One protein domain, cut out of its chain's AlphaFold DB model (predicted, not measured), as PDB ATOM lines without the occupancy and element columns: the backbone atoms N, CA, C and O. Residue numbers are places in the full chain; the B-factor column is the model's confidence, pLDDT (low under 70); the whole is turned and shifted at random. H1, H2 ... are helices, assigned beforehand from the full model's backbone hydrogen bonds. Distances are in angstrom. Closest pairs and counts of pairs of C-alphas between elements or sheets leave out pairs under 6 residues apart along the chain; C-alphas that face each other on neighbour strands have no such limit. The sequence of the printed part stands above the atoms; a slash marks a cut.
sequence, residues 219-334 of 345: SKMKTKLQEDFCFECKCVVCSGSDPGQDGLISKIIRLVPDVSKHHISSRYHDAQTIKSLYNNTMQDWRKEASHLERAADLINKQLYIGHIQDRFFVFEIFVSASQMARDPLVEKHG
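What this domain is: This is residues 219 to 334 of the 345 residues of the protein "Histone-lysine N-methyltransferase SMYD3 isoform X2" of Paracalanus parvus (UniProt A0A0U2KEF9). A long helical hairpin, H7 and H8 side by side, makes the body of this elongated model, with H3 alongside H7. H1 and H2 make a loosely attached group beyond the end of the hairpin where H7 turns into H8, and the short H9 caps the other end. The short helices H4, H5 and H6 form a chain looping out to one side, with H5 at H8 and H6 away from the hairpin. The printed part has 116 residues with nine named helices, H1 to H9 in order, and no named strand; the class is all helix. It is loose, with a radius of gyration of the C-alphas of 16.6 A, and spans 54 by 29 by 18 A.

How they stand to each other: H1, residues 219 to 229, touches no helix; it is close to but not clearly touching H2, residues 236 to 239, where the closest C-alphas, of Lys 222 and Cys 238, are 7.8 A apart. H3, residues 245 to 255, touches H7, residues 282 to 302, at a shallow tilt of 10 degrees, opposite ways; the closest C-alphas, of Leu 255 and His 291, are 5.3 A apart. H4, residues 257 to 260, and H3 touch only at the corner, and only just, with 3 pairs of C-alphas within 8 A; the closest are those of Ile 253 and Val 259, 6.3 A apart. H5, residues 264 to 268, and H6, residues 271 to 277, touch only at the corner, the closest C-alphas being those of Arg 267 and Thr 273, 5.7 A apart. H5 only just touches H8, residues 308 to 324, with 3 pairs of C-alphas within 8 A; H8 does so with residues 310 to 313 alone, and the closest C-alphas, of Ile 264 and Phe 313, are 7.0 A apart. H6 is apart from both H7 and H8. H7, the hub, touches three helices and forms a helical hairpin with H8: a shallow tilt of 29 degrees, opposite ways, with the closest C-alphas, of Ala 289 and Ala 321, 5.2 A apart. H9, residues 328 to 334, only just touches H7, at residue 282 alone, with 3 pairs of C-alphas within 8 A, at a steep tilt of 60 degrees; the closest C-alphas, of Met 282 and Val 330, are 6.0 A apart. Every O i to N i+4 pair is within hydrogen-bond range in H1, H3, H6, H7 and H9, against 11 of 13 in H8 and 0 of 1 in H5, where 2 of 2 O i to N i+3 pairs are; H2 and H4 are too short for such a pair.

Where its parts are: H1 begins at C-alpha 219, (-26.867, -38.293, -1.123), and is 15.2 A long; H3 is 15.4 A long. H7, the longest helix, runs 29.9 A from C-alpha 282 at (-29.821, -23.978, 33.329), and H8 runs 25.1 A. H9 ends at C-alpha 334, (-24.836, -26.609, 38.645).

The domain as a whole: The two C-alphas farthest apart, of Phe 231 and Lys 332, are 54.3 A apart. The printed part has no cut; the link from H1 to H2 is short, the others are tight. Mean pLDDT of the printed part is 80.9; residues 242 to 243, 262 to 275 and 331 to 334 are under 70.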
ATOM      1  N   SER A 219     -28.204 -38.059  -0.552       85.69
ATOM      2  CA  SER A 219     -26.867 -38.293  -1.123       85.69
ATOM      3  C   SER A 219     -25.992 -39.133  -0.192       85.69
ATOM      4  O   SER A 219     -25.430 -40.132  -0.619       85.69
ATOM      5  N   LYS A 220     -25.929 -38.764   1.093       87.06
ATOM      6  CA  LYS A 220     -25.184 -39.515   2.116       87.06
ATOM      7  C   LYS A 220     -25.744 -40.921   2.321       87.06
ATOM      8  O   LYS A 220     -24.971 -41.857   2.463       87.06
ATOM      9  N   MET A 221     -27.069 -41.068   2.293       88.00
ATOM     10  CA  MET A 221     -27.729 -42.369   2.384       88.00
ATOM     11  C   MET A 221     -27.318 -43.285   1.229       88.00
ATOM     12  O   MET A 221     -26.974 -44.435   1.462       88.00
ATOM     13  N   LYS A 222     -27.310 -42.770  -0.009       88.50
ATOM     14  CA  LYS A 222     -26.861 -43.528  -1.184       88.50
ATOM     15  C   LYS A 222     -25.407 -43.975  -1.054       88.50
ATOM     16  O   LYS A 222     -25.136 -45.148  -1.264       88.50
ATOM     17  N   THR A 223     -24.507 -43.065  -0.681       89.50
ATOM     18  CA  THR A 223     -23.090 -43.388  -0.458       89.50
ATOM     19  C   THR A 223     -22.938 -44.481   0.592       89.50
ATOM     20  O   THR A 223     -22.331 -45.505   0.316       89.50
ATOM     21  N   LYS A 224     -23.589 -44.321   1.747       88.44
ATOM     22  CA  LYS A 224     -23.489 -45.287   2.835       88.44
ATOM     23  C   LYS A 224     -24.042 -46.667   2.470       88.44
ATOM     24  O   LYS A 224     -23.453 -47.674   2.831       88.44
ATOM     25  N   LEU A 225     -25.170 -46.734   1.763       89.81
ATOM     26  CA  LEU A 225     -25.727 -48.015   1.321       89.81
ATOM     27  C   LEU A 225     -24.841 -48.708   0.283       89.81
ATOM     28  O   LEU A 225     -24.747 -49.930   0.288       89.81
ATOM     29  N   GLN A 226     -24.174 -47.933  -0.571       88.12
ATOM     30  CA  GLN A 226     -23.205 -48.473  -1.514       88.12
ATOM     31  C   GLN A 226     -21.954 -49.007  -0.802       88.12
ATOM     32  O   GLN A 226     -21.460 -50.056  -1.193       88.12
ATOM     33  N   GLU A 227     -21.460 -48.299   0.213       84.88
ATOM     34  CA  GLU A 227     -20.265 -48.675   0.984       84.88
ATOM     35  C   GLU A 227     -20.512 -49.883   1.897       84.88
ATOM     36  O   GLU A 227     -19.702 -50.802   1.923       84.88
ATOM     37  N   ASP A 228     -21.630 -49.896   2.628       82.56
ATOM     38  CA  ASP A 228     -21.886 -50.905   3.663       82.56
ATOM     39  C   ASP A 228     -22.632 -52.142   3.136       82.56
ATOM     40  O   ASP A 228     -22.545 -53.214   3.729       82.56
ATOM     41  N   PHE A 229     -23.430 -51.985   2.074       85.00
ATOM     42  CA  PHE A 229     -24.360 -53.020   1.603       85.00
ATOM     43  C   PHE A 229     -24.287 -53.273   0.091       85.00
ATOM     44  O   PHE A 229     -25.051 -54.089  -0.423       85.00
ATOM     45  N   CYS A 230     -23.408 -52.574  -0.632       84.62
ATOM     46  CA  CYS A 230     -23.134 -52.800  -2.052       84.62
ATOM     47  C   CYS A 230     -24.362 -52.722  -2.986       84.62
ATOM     48  O   CYS A 230     -24.403 -53.401  -4.013       84.62
ATOM     49  N   PHE A 231     -25.357 -51.874  -2.683       87.00
ATOM     50  CA  PHE A 231     -26.523 -51.679  -3.560       87.00
ATOM     51  C   PHE A 231     -26.961 -50.215  -3.702       87.00
ATOM     52  O   PHE A 231     -26.844 -49.400  -2.785       87.00
ATOM     53  N   GLU A 232     -27.585 -49.897  -4.843       89.12
ATOM     54  CA  GLU A 232     -28.270 -48.617  -5.033       89.12
ATOM     55  C   GLU A 232     -29.735 -48.698  -4.573       89.12
ATOM     56  O   GLU A 232     -30.558 -49.415  -5.148       89.12
ATOM     57  N   CYS A 233     -30.104 -47.891  -3.576       89.50
ATOM     58  CA  CYS A 233     -31.490 -47.804  -3.123       89.50
ATOM     59  C   CYS A 233     -32.402 -47.085  -4.130       89.50
ATOM     60  O   CYS A 233     -32.146 -45.944  -4.524       89.50
ATOM     61  N   LYS A 234     -33.539 -47.716  -4.452       88.81
ATOM     62  CA  LYS A 234     -34.557 -47.216  -5.396       88.81
ATOM     63  C   LYS A 234     -35.906 -46.879  -4.746       88.81
ATOM     64  O   LYS A 234     -36.904 -46.729  -5.442       88.81
ATOM     65  N   CYS A 235     -35.958 -46.741  -3.418       88.44
ATOM     66  CA  CYS A 235     -37.204 -46.431  -2.705       88.44
ATOM     67  C   CYS A 235     -37.807 -45.066  -3.113       88.44
ATOM     68  O   CYS A 235     -37.163 -44.256  -3.784       88.44
ATOM     69  N   VAL A 236     -39.033 -44.764  -2.665       84.38
ATOM     70  CA  VAL A 236     -39.764 -43.512  -2.988       84.38
ATOM     71  C   VAL A 236     -38.973 -42.230  -2.682       84.38
ATOM     72  O   VAL A 236     -39.060 -41.243  -3.407       84.38
ATOM     73  N   VAL A 237     -38.122 -42.269  -1.658       85.50
ATOM     74  CA  VAL A 237     -37.211 -41.174  -1.293       85.50
ATOM     75  C   VAL A 237     -36.076 -41.054  -2.315       85.50
ATOM     76  O   VAL A 237     -35.817 -39.990  -2.886       85.50
ATOM     77  N   CYS A 238     -35.387 -42.165  -2.579       85.38
ATOM     78  CA  CYS A 238     -34.215 -42.189  -3.451       85.38
ATOM     79  C   CYS A 238     -34.563 -42.004  -4.934       85.38
ATOM     80  O   CYS A 238     -33.745 -41.456  -5.677       85.38
ATOM     81  N   SER A 239     -35.783 -42.345  -5.345       85.56
ATOM     82  CA  SER A 239     -36.338 -42.031  -6.670       85.56
ATOM     83  C   SER A 239     -36.796 -40.573  -6.807       85.56
ATOM     84  O   SER A 239     -36.906 -40.084  -7.923       85.56
ATOM     85  N   GLY A 240     -36.972 -39.839  -5.698       77.06
ATOM     86  CA  GLY A 240     -37.347 -38.417  -5.708       77.06
ATOM     87  C   GLY A 240     -38.852 -38.142  -5.663       77.06
ATOM     88  O   GLY A 240     -39.264 -37.021  -5.938       77.06
ATOM     89  N   SER A 241     -39.662 -39.134  -5.288       72.44
ATOM     90  CA  SER A 241     -41.122 -39.004  -5.188       72.44
ATOM     91  C   SER A 241     -41.590 -38.250  -3.928       72.44
ATOM     92  O   SER A 241     -42.752 -37.870  -3.848       72.44
ATOM     93  N   ASP A 242     -40.700 -38.022  -2.955       69.75
ATOM     94  CA  ASP A 242     -40.949 -37.250  -1.724       69.75
ATOM     95  C   ASP A 242     -39.926 -36.093  -1.613       69.75
ATOM     96  O   ASP A 242     -38.841 -36.259  -1.037       69.75
ATOM     97  N   PRO A 243     -40.187 -34.941  -2.267       69.31
ATOM     98  CA  PRO A 243     -39.258 -33.816  -2.308       69.31
ATOM     99  C   PRO A 243     -39.222 -33.038  -0.980       69.31
ATOM    100  O   PRO A 243     -40.194 -32.961  -0.240       69.31
ATOM    101  N   GLY A 244     -38.089 -32.390  -0.686       77.81
ATOM    102  CA  GLY A 244     -37.947 -31.480   0.465       77.81
ATOM    103  C   GLY A 244     -37.423 -32.119   1.756       77.81
ATOM    104  O   GLY A 244     -37.003 -31.399   2.666       77.81
ATOM    105  N   GLN A 245     -37.338 -33.448   1.812       81.25
ATOM    106  CA  GLN A 245     -36.836 -34.163   2.985       81.25
ATOM    107  C   GLN A 245     -35.373 -33.814   3.328       81.25
ATOM    108  O   GLN A 245     -35.048 -33.620   4.496       81.25
ATOM    109  N   ASP A 246     -34.500 -33.616   2.334       85.81
ATOM    110  CA  ASP A 246     -33.108 -33.193   2.571       85.81
ATOM    111  C   ASP A 246     -33.016 -31.810   3.238       85.81
ATOM    112  O   ASP A 246     -32.164 -31.573   4.101       85.81
ATOM    113  N   GLY A 247     -33.928 -30.900   2.881       87.75
ATOM    114  CA  GLY A 247     -34.039 -29.590   3.517       87.75
ATOM    115  C   GLY A 247     -34.484 -29.701   4.976       87.75
ATOM    116  O   GLY A 247     -33.947 -29.001   5.837       87.75
ATOM    117  N   LEU A 248     -35.420 -30.607   5.273       88.06
ATOM    118  CA  LEU A 248     -35.863 -30.898   6.639       88.06
ATOM    119  C   LEU A 248     -34.744 -31.513   7.476       88.06
ATOM    120  O   LEU A 248     -34.462 -31.017   8.564       88.06
ATOM    121  N   ILE A 249     -34.052 -32.522   6.948       87.94
ATOM    122  CA  ILE A 249     -32.910 -33.161   7.614       87.94
ATOM    123  C   ILE A 249     -31.823 -32.126   7.908       87.94
ATOM    124  O   ILE A 249     -31.327 -32.056   9.029       87.94
ATOM    125  N   SER A 250     -31.509 -31.252   6.951       89.50
ATOM    126  CA  SER A 250     -30.531 -30.178   7.152       89.50
ATOM    127  C   SER A 250     -30.950 -29.200   8.257       89.50
ATOM    128  O   SER A 250     -30.110 -28.770   9.046       89.50
ATOM    129  N   LYS A 251     -32.242 -28.856   8.351       91.50
ATOM    130  CA  LYS A 251     -32.775 -28.030   9.449       91.50
ATOM    131  C   LYS A 251     -32.670 -28.748  10.797       91.50
ATOM    132  O   LYS A 251     -32.239 -28.131  11.765       91.50
ATOM    133  N   ILE A 252     -33.014 -30.035  10.851       90.06
ATOM    134  CA  ILE A 252     -32.949 -30.851  12.073       90.06
ATOM    135  C   ILE A 252     -31.501 -30.984  12.559       90.06
ATOM    136  O   ILE A 252     -31.233 -30.714  13.724       90.06
ATOM    137  N   ILE A 253     -30.551 -31.294  11.670       88.12
ATOM    138  CA  ILE A 253     -29.120 -31.395  12.009       88.12
ATOM    139  C   ILE A 253     -28.574 -30.052  12.519       88.12
ATOM    140  O   ILE A 253     -27.745 -30.032  13.421       88.12
ATOM    141  N   ARG A 254     -29.045 -28.911  11.999       90.88
ATOM    142  CA  ARG A 254     -28.654 -27.590  12.531       90.88
ATOM    143  C   ARG A 254     -29.175 -27.338  13.947       90.88
ATOM    144  O   ARG A 254     -28.499 -26.666  14.717       90.88
ATOM    145  N   LEU A 255     -30.368 -27.837  14.274       90.75
ATOM    146  CA  LEU A 255     -30.941 -27.720  15.617       90.75
ATOM    147  C   LEU A 255     -30.245 -28.667  16.602       90.75
ATOM    148  O   LEU A 255     -29.929 -28.257  17.718       90.75
ATOM    149  N   VAL A 256     -29.999 -29.910  16.175       86.94
ATOM    150  CA  VAL A 256     -29.468 -30.999  17.002       86.94
ATOM    151  C   VAL A 256     -28.410 -31.779  16.202       86.94
ATOM    152  O   VAL A 256     -28.727 -32.805  15.605       86.94
ATOM    153  N   PRO A 257     -27.141 -31.331  16.163       82.12
ATOM    154  CA  PRO A 257     -26.104 -31.940  15.317       82.12
ATOM    155  C   PRO A 257     -25.871 -33.433  15.568       82.12
ATOM    156  O   PRO A 257     -25.570 -34.187  14.636       82.12
ATOM    157  N   ASP A 258     -26.065 -33.872  16.812       75.94
ATOM    158  CA  ASP A 258     -25.847 -35.255  17.226       75.94
ATOM    159  C   ASP A 258     -26.763 -36.254  16.515       75.94
ATOM    160  O   ASP A 258     -26.358 -37.397  16.343       75.94
ATOM    161  N   VAL A 259     -27.928 -35.834  16.001       76.06
ATOM    162  CA  VAL A 259     -28.859 -36.727  15.277       76.06
ATOM    163  C   VAL A 259     -28.289 -37.308  13.982       76.06
ATOM    164  O   VAL A 259     -28.841 -38.258  13.435       76.06
ATOM    165  N   SER A 260     -27.193 -36.735  13.480       70.19
ATOM    166  CA  SER A 260     -26.461 -37.246  12.316       70.19
ATOM    167  C   SER A 260     -25.476 -38.371  12.654       70.19
ATOM    168  O   SER A 260     -24.959 -39.026  11.749       70.19
ATOM    169  N   LYS A 261     -25.199 -38.606  13.942       72.00
ATOM    170  CA  LYS A 261     -24.249 -39.625  14.404       72.00
ATOM    171  C   LYS A 261     -24.928 -40.997  14.465       72.00
ATOM    172  O   LYS A 261     -26.103 -41.107  14.794       72.00
ATOM    173  N   HIS A 262     -24.160 -42.054  14.194       57.00
ATOM    174  CA  HIS A 262     -24.628 -43.451  14.230       57.00
ATOM    175  C   HIS A 262     -25.095 -43.929  15.611       57.00
ATOM    176  O   HIS A 262     -25.931 -44.825  15.704       57.00
ATOM    177  N   HIS A 263     -24.574 -43.319  16.677       58.12
ATOM    178  CA  HIS A 263     -24.865 -43.678  18.060       58.12
ATOM    179  C   HIS A 263     -25.308 -42.441  18.833       58.12
ATOM    180  O   HIS A 263     -24.584 -41.947  19.686       58.12
ATOM    181  N   ILE A 264     -26.496 -41.915  18.537       52.75
ATOM    182  CA  ILE A 264     -27.060 -40.775  19.283       52.75
ATOM    183  C   ILE A 264     -27.154 -41.106  20.791       52.75
ATOM    184  O   ILE A 264     -26.925 -40.241  21.634       52.75
ATOM    185  N   SER A 265     -27.390 -42.382  21.133       51.38
ATOM    186  CA  SER A 265     -27.405 -42.893  22.512       51.38
ATOM    187  C   SER A 265     -26.068 -42.765  23.248       51.38
ATOM    188  O   SER A 265     -26.049 -42.794  24.478       51.38
ATOM    189  N   SER A 266     -24.943 -42.572  22.544       53.03
ATOM    190  CA  SER A 266     -23.641 -42.400  23.197       53.03
ATOM    191  C   SER A 266     -23.591 -41.142  24.060       53.03
ATOM    192  O   SER A 266     -22.807 -41.091  24.998       53.03
ATOM    193  N   ARG A 267     -24.478 -40.164  23.840       59.00
ATOM    194  CA  ARG A 267     -24.521 -38.933  24.634       59.00
ATOM    195  C   ARG A 267     -24.722 -39.167  26.139       59.00
ATOM    196  O   ARG A 267     -24.186 -38.403  26.938       59.00
ATOM    197  N   TYR A 268     -25.439 -40.227  26.519       52.97
ATOM    198  CA  TYR A 268     -25.668 -40.615  27.920       52.97
ATOM    199  C   TYR A 268     -24.876 -41.853  28.361       52.97
ATOM    200  O   TYR A 268     -25.049 -42.322  29.486       52.97
ATOM    201  N   HIS A 269     -24.007 -42.386  27.500       54.53
ATOM    202  CA  HIS A 269     -23.197 -43.574  27.793       54.53
ATOM    203  C   HIS A 269     -21.687 -43.318  27.683       54.53
ATOM    204  O   HIS A 269     -20.899 -44.038  28.288       54.53
ATOM    205  N   ASP A 270     -21.272 -42.279  26.960       62.25
ATOM    206  CA  ASP A 270     -19.882 -41.854  26.850       62.25
ATOM    207  C   ASP A 270     -19.483 -40.982  28.047       62.25
ATOM    208  O   ASP A 270     -20.041 -39.908  28.283       62.25
ATOM    209  N   ALA A 271     -18.478 -41.428  28.803       61.72
ATOM    210  CA  ALA A 271     -18.044 -40.767  30.030       61.72
ATOM    211  C   ALA A 271     -17.531 -39.332  29.801       61.72
ATOM    212  O   ALA A 271     -17.664 -38.492  30.694       61.72
ATOM    213  N   GLN A 272     -16.947 -39.031  28.635       63.84
ATOM    214  CA  GLN A 272     -16.488 -37.674  28.309       63.84
ATOM    215  C   GLN A 272     -17.664 -36.742  28.007       63.84
ATOM    216  O   GLN A 272     -17.701 -35.615  28.503       63.84
ATOM    217  N   THR A 273     -18.652 -37.230  27.261       66.56
ATOM    218  CA  THR A 273     -19.880 -36.491  26.958       66.56
ATOM    219  C   THR A 273     -20.712 -36.277  28.215       66.56
ATOM    220  O   THR A 273     -21.127 -35.161  28.495       66.56
ATOM    221  N   ILE A 274     -20.865 -37.297  29.057       67.19
ATOM    222  CA  ILE A 274     -21.529 -37.167  30.358       67.19
ATOM    223  C   ILE A 274     -20.843 -36.084  31.210       67.19
ATOM    224  O   ILE A 274     -21.521 -35.220  31.764       67.19
ATOM    225  N   LYS A 275     -19.501 -36.073  31.273       68.75
ATOM    226  CA  LYS A 275     -18.725 -35.031  31.974       68.75
ATOM    227  C   LYS A 275     -18.988 -33.623  31.444       68.75
ATOM    228  O   LYS A 275     -19.005 -32.692  32.243       68.75
ATOM    229  N   SER A 276     -19.199 -33.447  30.140       71.12
ATOM    230  CA  SER A 276     -19.524 -32.127  29.591       71.12
ATOM    231  C   SER A 276     -20.944 -31.686  29.957       71.12
ATOM    232  O   SER A 276     -21.128 -30.520  30.301       71.12
ATOM    233  N   LEU A 277     -21.914 -32.609  30.011       74.81
ATOM    234  CA  LEU A 277     -23.288 -32.310  30.444       74.81
ATOM    235  C   LEU A 277     -23.344 -31.785  31.886       74.81
ATOM    236  O   LEU A 277     -24.154 -30.912  32.189       74.81
ATOM    237  N   TYR A 278     -22.458 -32.262  32.766       71.12
ATOM    238  CA  TYR A 278     -22.349 -31.780  34.148       71.12
ATOM    239  C   TYR A 278     -21.982 -30.288  34.265       71.12
ATOM    240  O   TYR A 278     -22.269 -29.672  35.294       71.12
ATOM    241  N   ASN A 279     -21.376 -29.708  33.225       78.44
ATOM    242  CA  ASN A 279     -20.982 -28.299  33.187       78.44
ATOM    243  C   ASN A 279     -22.076 -27.377  32.626       78.44
ATOM    244  O   ASN A 279     -21.916 -26.158  32.683       78.44
ATOM    245  N   ASN A 280     -23.171 -27.927  32.094       82.94
ATOM    246  CA  ASN A 280     -24.245 -27.128  31.514       82.94
ATOM    247  C   ASN A 280     -24.964 -26.305  32.588       82.94
ATOM    248  O   ASN A 280     -25.400 -26.824  33.622       82.94
ATOM    249  N   THR A 281     -25.155 -25.019  32.305       87.06
ATOM    250  CA  THR A 281     -26.015 -24.145  33.104       87.06
ATOM    251  C   THR A 281     -27.486 -24.411  32.792       87.06
ATOM    252  O   THR A 281     -27.840 -24.999  31.770       87.06
ATOM    253  N   MET A 282     -28.391 -23.906  33.633       86.62
ATOM    254  CA  MET A 282     -29.821 -23.978  33.329       86.62
ATOM    255  C   MET A 282     -30.177 -23.273  32.005       86.62
ATOM    256  O   MET A 282     -31.084 -23.706  31.294       86.62
ATOM    257  N   GLN A 283     -29.466 -22.199  31.646       88.69
ATOM    258  CA  GLN A 283     -29.699 -21.489  30.389       88.69
ATOM    259  C   GLN A 283     -29.279 -22.329  29.175       88.69
ATOM    260  O   GLN A 283     -29.988 -22.318  28.164       88.69
ATOM    261  N   ASP A 284     -28.204 -23.112  29.298       89.62
ATOM    262  CA  ASP A 284     -27.789 -24.076  28.273       89.62
ATOM    263  C   ASP A 284     -28.861 -25.152  28.076       89.62
ATOM    264  O   ASP A 284     -29.306 -25.379  26.950       89.62
ATOM    265  N   TRP A 285     -29.372 -25.730  29.170       90.38
ATOM    266  CA  TRP A 285     -30.451 -26.722  29.117       90.38
ATOM    267  C   TRP A 285     -31.743 -26.173  28.510       90.38
ATOM    268  O   TRP A 285     -32.378 -26.849  27.702       90.38
ATOM    269  N   ARG A 286     -32.129 -24.934  28.841       91.81
ATOM    270  CA  ARG A 286     -33.303 -24.270  28.242       91.81
ATOM    271  C   ARG A 286     -33.137 -24.072  26.737       91.81
ATOM    272  O   ARG A 286     -34.070 -24.337  25.978       91.81
ATOM    273  N   LYS A 287     -31.958 -23.618  26.300       92.12
ATOM    274  CA  LYS A 287     -31.644 -23.447  24.876       92.12
ATOM    275  C   LYS A 287     -31.717 -24.782  24.142       92.12
ATOM    276  O   LYS A 287     -32.324 -24.867  23.076       92.12
ATOM    277  N   GLU A 288     -31.134 -25.818  24.730       90.44
ATOM    278  CA  GLU A 288     -31.128 -27.156  24.160       90.44
ATOM    279  C   GLU A 288     -32.537 -27.754  24.065       90.44
ATOM    280  O   GLU A 288     -32.934 -28.208  22.992       90.44
ATOM    281  N   ALA A 289     -33.325 -27.681  25.142       92.38
ATOM    282  CA  ALA A 289     -34.711 -28.137  25.156       92.38
ATOM    283  C   ALA A 289     -35.542 -27.445  24.064       92.38
ATOM    284  O   ALA A 289     -36.296 -28.113  23.364       92.38
ATOM    285  N   SER A 290     -35.348 -26.139  23.841       94.94
ATOM    286  CA  SER A 290     -36.034 -25.411  22.765       94.94
ATOM    287  C   SER A 290     -35.628 -25.884  21.361       94.94
ATOM    288  O   SER A 290     -36.467 -25.976  20.463       94.94
ATOM    289  N   HIS A 291     -34.351 -26.204  21.138       94.06
ATOM    290  CA  HIS A 291     -33.905 -26.776  19.862       94.06
ATOM    291  C   HIS A 291     -34.473 -28.181  19.637       94.06
ATOM    292  O   HIS A 291     -34.933 -28.487  18.535       94.06
ATOM    293  N   LEU A 292     -34.458 -29.012  20.680       92.31
ATOM    294  CA  LEU A 292     -34.986 -30.373  20.668       92.31
ATOM    295  C   LEU A 292     -36.502 -30.397  20.456       92.31
ATOM    296  O   LEU A 292     -36.974 -31.210  19.672       92.31
ATOM    297  N   GLU A 293     -37.247 -29.472  21.061       94.31
ATOM    298  CA  GLU A 293     -38.684 -29.291  20.829       94.31
ATOM    299  C   GLU A 293     -38.970 -29.026  19.347       94.31
ATOM    300  O   GLU A 293     -39.753 -29.738  18.719       94.31
ATOM    301  N   ARG A 294     -38.267 -28.053  18.748       94.12
ATOM    302  CA  ARG A 294     -38.406 -27.730  17.317       94.12
ATOM    303  C   ARG A 294     -38.032 -28.913  16.427       94.12
ATOM    304  O   ARG A 294     -38.694 -29.154  15.420       94.12
ATOM    305  N   ALA A 295     -36.971 -29.640  16.773       92.06
ATOM    306  CA  ALA A 295     -36.551 -30.823  16.032       92.06
ATOM    307  C   ALA A 295     -37.588 -31.953  16.132       92.06
ATOM    308  O   ALA A 295     -37.948 -32.528  15.106       92.06
ATOM    309  N   ALA A 296     -38.113 -32.225  17.328       91.00
ATOM    310  CA  ALA A 296     -39.170 -33.202  17.567       91.00
ATOM    311  C   ALA A 296     -40.430 -32.873  16.752       91.00
ATOM    312  O   ALA A 296     -41.008 -33.755  16.116       91.00
ATOM    313  N   ASP A 297     -40.800 -31.594  16.687       91.06
ATOM    314  CA  ASP A 297     -41.929 -31.114  15.893       91.06
ATOM    315  C   ASP A 297     -41.740 -31.361  14.387       91.06
ATOM    316  O   ASP A 297     -42.645 -31.868  13.717       91.06
ATOM    317  N   LEU A 298     -40.553 -31.049  13.852       90.25
ATOM    318  CA  LEU A 298     -40.207 -31.311  12.449       90.25
ATOM    319  C   LEU A 298     -40.215 -32.812  12.137       90.25
ATOM    320  O   LEU A 298     -40.758 -33.230  11.112       90.25
ATOM    321  N   ILE A 299     -39.647 -33.623  13.029       87.31
ATOM    322  CA  ILE A 299     -39.562 -35.075  12.868       87.31
ATOM    323  C   ILE A 299     -40.952 -35.708  12.871       87.31
ATOM    324  O   ILE A 299     -41.250 -36.531  12.008       87.31
ATOM    325  N   ASN A 300     -41.811 -35.320  13.815       84.00
ATOM    326  CA  ASN A 300     -43.131 -35.922  13.971       84.00
ATOM    327  C   ASN A 300     -44.074 -35.584  12.813       84.00
ATOM    328  O   ASN A 300     -44.869 -36.418  12.387       84.00
ATOM    329  N   LYS A 301     -44.010 -34.337  12.331       81.06
ATOM    330  CA  LYS A 301     -44.976 -33.812  11.357       81.06
ATOM    331  C   LYS A 301     -44.540 -34.008   9.907       81.06
ATOM    332  O   LYS A 301     -45.407 -34.039   9.044       81.06
ATOM    333  N   GLN A 302     -43.234 -34.061   9.627       77.31
ATOM    334  CA  GLN A 302     -42.732 -33.872   8.257       77.31
ATOM    335  C   GLN A 302     -41.640 -34.862   7.829       77.31
ATOM    336  O   GLN A 302     -41.391 -34.987   6.629       77.31
ATOM    337  N   LEU A 303     -40.983 -35.566   8.762       78.00
ATOM    338  CA  LEU A 303     -39.904 -36.492   8.419       78.00
ATOM    339  C   LEU A 303     -40.423 -37.924   8.277       78.00
ATOM    340  O   LEU A 303     -40.773 -38.587   9.256       78.00
ATOM    341  N   TYR A 304     -40.374 -38.441   7.053       76.56
ATOM    342  CA  TYR A 304     -40.738 -39.830   6.758       76.56
ATOM    343  C   TYR A 304     -39.529 -40.714   6.444       76.56
ATOM    344  O   TYR A 304     -39.706 -41.913   6.225       76.56
ATOM    345  N   ILE A 305     -38.313 -40.163   6.527       77.94
ATOM    346  CA  ILE A 305     -37.044 -40.845   6.249       77.94
ATOM    347  C   ILE A 305     -36.362 -41.365   7.521       77.94
ATOM    348  O   ILE A 305     -36.487 -40.777   8.597       77.94
ATOM    349  N   GLY A 306     -35.623 -42.463   7.390       81.12
ATOM    350  CA  GLY A 306     -34.656 -42.948   8.367       81.12
ATOM    351  C   GLY A 306     -35.231 -43.947   9.360       81.12
ATOM    352  O   GLY A 306     -36.431 -44.245   9.369       81.12
ATOM    353  N   HIS A 307     -34.349 -44.464  10.208       84.94
ATOM    354  CA  HIS A 307     -34.695 -45.452  11.213       84.94
ATOM    355  C   HIS A 307     -35.566 -44.828  12.312       84.94
ATOM    356  O   HIS A 307     -35.266 -43.755  12.833       84.94
ATOM    357  N   ILE A 308     -36.655 -45.498  12.704       82.00
ATOM    358  CA  ILE A 308     -37.615 -44.912  13.654       82.00
ATOM    359  C   ILE A 308     -36.993 -44.632  15.031       82.00
ATOM    360  O   ILE A 308     -37.350 -43.647  15.667       82.00
ATOM    361  N   GLN A 309     -36.032 -45.451  15.481       79.75
ATOM    362  CA  GLN A 309     -35.332 -45.195  16.747       79.75
ATOM    363  C   GLN A 309     -34.578 -43.860  16.733       79.75
ATOM    364  O   GLN A 309     -34.576 -43.182  17.751       79.75
ATOM    365  N   ASP A 310     -34.031 -43.424  15.592       79.62
ATOM    366  CA  ASP A 310     -33.340 -42.127  15.501       79.62
ATOM    367  C   ASP A 310     -34.304 -40.966  15.790       79.62
ATOM    368  O   ASP A 310     -33.916 -39.937  16.336       79.62
ATOM    369  N   ARG A 311     -35.592 -41.161  15.482       80.56
ATOM    370  CA  ARG A 311     -36.666 -40.222  15.824       80.56
ATOM    371  C   ARG A 311     -36.992 -40.278  17.309       80.56
ATOM    372  O   ARG A 311     -37.083 -39.228  17.936       80.56
ATOM    373  N   PHE A 312     -37.138 -41.481  17.870       80.69
ATOM    374  CA  PHE A 312     -37.407 -41.675  19.299       80.69
ATOM    375  C   PHE A 312     -36.322 -41.060  20.188       80.69
ATOM    376  O   PHE A 312     -36.662 -40.415  21.177       80.69
ATOM    377  N   PHE A 313     -35.049 -41.160  19.803       80.06
ATOM    378  CA  PHE A 313     -33.949 -40.558  20.560       80.06
ATOM    379  C   PHE A 313     -34.082 -39.039  20.707       80.06
ATOM    380  O   PHE A 313     -33.777 -38.501  21.768       80.06
ATOM    381  N   VAL A 314     -34.584 -38.328  19.691       85.38
ATOM    382  CA  VAL A 314     -34.812 -36.877  19.810       85.38
ATOM    383  C   VAL A 314     -35.841 -36.571  20.894       85.38
ATOM    384  O   VAL A 314     -35.638 -35.642  21.672       85.38
ATOM    385  N   PHE A 315     -36.905 -37.373  20.999       87.50
ATOM    386  CA  PHE A 315     -37.897 -37.221  22.066       87.50
ATOM    387  C   PHE A 315     -37.325 -37.555  23.445       87.50
ATOM    388  O   PHE A 315     -37.596 -36.837  24.404       87.50
ATOM    389  N   GLU A 316     -36.519 -38.607  23.558       85.69
ATOM    390  CA  GLU A 316     -35.895 -39.002  24.826       85.69
ATOM    391  C   GLU A 316     -34.956 -37.910  25.366       85.69
ATOM    392  O   GLU A 316     -35.065 -37.488  26.524       85.69
ATOM    393  N   ILE A 317     -34.082 -37.382  24.502       85.69
ATOM    394  CA  ILE A 317     -33.173 -36.281  24.846       85.69
ATOM    395  C   ILE A 317     -33.984 -35.014  25.142       85.69
ATOM    396  O   ILE A 317     -33.669 -34.297  26.091       85.69
ATOM    397  N   PHE A 318     -35.055 -34.744  24.387       90.38
ATOM    398  CA  PHE A 318     -35.937 -33.603  24.637       90.38
ATOM    399  C   PHE A 318     -36.546 -33.637  26.041       90.38
ATOM    400  O   PHE A 318     -36.507 -32.626  26.752       90.38
ATOM    401  N   VAL A 319     -37.080 -34.787  26.459       89.50
ATOM    402  CA  VAL A 319     -37.653 -34.965  27.801       89.50
ATOM    403  C   VAL A 319     -36.587 -34.718  28.866       89.50
ATOM    404  O   VAL A 319     -36.818 -33.928  29.784       89.50
ATOM    405  N   SER A 320     -35.407 -35.316  28.702       86.25
ATOM    406  CA  SER A 320     -34.287 -35.182  29.639       86.25
ATOM    407  C   SER A 320     -33.798 -33.732  29.757       86.25
ATOM    408  O   SER A 320     -33.722 -33.183  30.858       86.25
ATOM    409  N   ALA A 321     -33.547 -33.055  28.632       87.75
ATOM    410  CA  ALA A 321     -33.130 -31.652  28.611       87.75
ATOM    411  C   ALA A 321     -34.198 -30.728  29.218       87.75
ATOM    412  O   ALA A 321     -33.878 -29.802  29.963       87.75
ATOM    413  N   SER A 322     -35.479 -31.006  28.961       91.06
ATOM    414  CA  SER A 322     -36.595 -30.246  29.531       91.06
ATOM    415  C   SER A 322     -36.701 -30.396  31.048       91.06
ATOM    416  O   SER A 322     -37.079 -29.442  31.729       91.06
ATOM    417  N   GLN A 323     -36.391 -31.577  31.589       89.50
ATOM    418  CA  GLN A 323     -36.314 -31.789  33.035       89.50
ATOM    419  C   GLN A 323     -35.166 -30.971  33.638       89.50
ATOM    420  O   GLN A 323     -35.405 -30.191  34.558       89.50
ATOM    421  N   MET A 324     -33.964 -31.050  33.061       87.56
ATOM    422  CA  MET A 324     -32.791 -30.293  33.529       87.56
ATOM    423  C   MET A 324     -32.978 -28.773  33.434       87.56
ATOM    424  O   MET A 324     -32.545 -28.033  34.313       87.56
ATOM    425  N   ALA A 325     -33.704 -28.291  32.422       89.25
ATOM    426  CA  ALA A 325     -34.043 -26.877  32.240       89.25
ATOM    427  C   ALA A 325     -34.949 -26.285  33.343       89.25
ATOM    428  O   ALA A 325     -35.164 -25.065  33.374       89.25
ATOM    429  N   ARG A 326     -35.511 -27.139  34.210       88.75
ATOM    430  CA  ARG A 326     -36.424 -26.784  35.308       88.75
ATOM    431  C   ARG A 326     -35.972 -27.324  36.665       88.75
ATOM    432  O   ARG A 326     -36.676 -27.106  37.645       88.75
ATOM    433  N   ASP A 327     -34.849 -28.035  36.725       84.62
ATOM    434  CA  ASP A 327     -34.373 -28.651  37.958       84.62
ATOM    435  C   ASP A 327     -33.771 -27.577  38.896       84.62
ATOM    436  O   ASP A 327     -32.770 -26.939  38.545       84.62
ATOM    437  N   PRO A 328     -34.335 -27.367  40.102       77.31
ATOM    438  CA  PRO A 328     -33.821 -26.390  41.062       77.31
ATOM    439  C   PRO A 328     -32.389 -26.676  41.544       77.31
ATOM    440  O   PRO A 328     -31.704 -25.773  42.031       77.31
ATOM    441  N   LEU A 329     -31.910 -27.922  41.445       74.00
ATOM    442  CA  LEU A 329     -30.533 -28.283  41.794       74.00
ATOM    443  C   LEU A 329     -29.541 -27.763  40.751       74.00
ATOM    444  O   LEU A 329     -28.468 -27.277  41.112       74.00
ATOM    445  N   VAL A 330     -29.935 -27.786  39.473       74.81
ATOM    446  CA  VAL A 330     -29.170 -27.174  38.380       74.81
ATOM    447  C   VAL A 330     -29.106 -25.656  38.570       74.81
ATOM    448  O   VAL A 330     -28.044 -25.070  38.375       74.81
ATOM    449  N   GLU A 331     -30.202 -25.031  39.019       67.50
ATOM    450  CA  GLU A 331     -30.274 -23.590  39.316       67.50
ATOM    451  C   GLU A 331     -29.280 -23.144  40.386       67.50
ATOM    452  O   GLU A 331     -28.566 -22.159  40.212       67.50
ATOM    453  N   LYS A 332     -29.264 -23.858  41.514       58.47
ATOM    454  CA  LYS A 332     -28.571 -23.400  42.722       58.47
ATOM    455  C   LYS A 332     -27.075 -23.704  42.716       58.47
ATOM    456  O   LYS A 332     -26.318 -22.983  43.357       58.47
ATOM    457  N   HIS A 333     -26.646 -24.760  42.025       57.12
ATOM    458  CA  HIS A 333     -25.289 -25.293  42.188       57.12
ATOM    459  C   HIS A 333     -24.591 -25.653  40.864       57.12
ATOM    460  O   HIS A 333     -23.377 -25.861  40.847       57.12
ATOM    461  N   GLY A 334     -25.305 -25.753  39.739       58.56
ATOM    462  CA  GLY A 334     -24.836 -26.609  38.645       58.56
ATOM    463  C   GLY A 334     -24.759 -28.078  39.100       58.56
ATOM    464  O   GLY A 334     -24.758 -28.380  40.295       58.56
TER     465      GLY A 334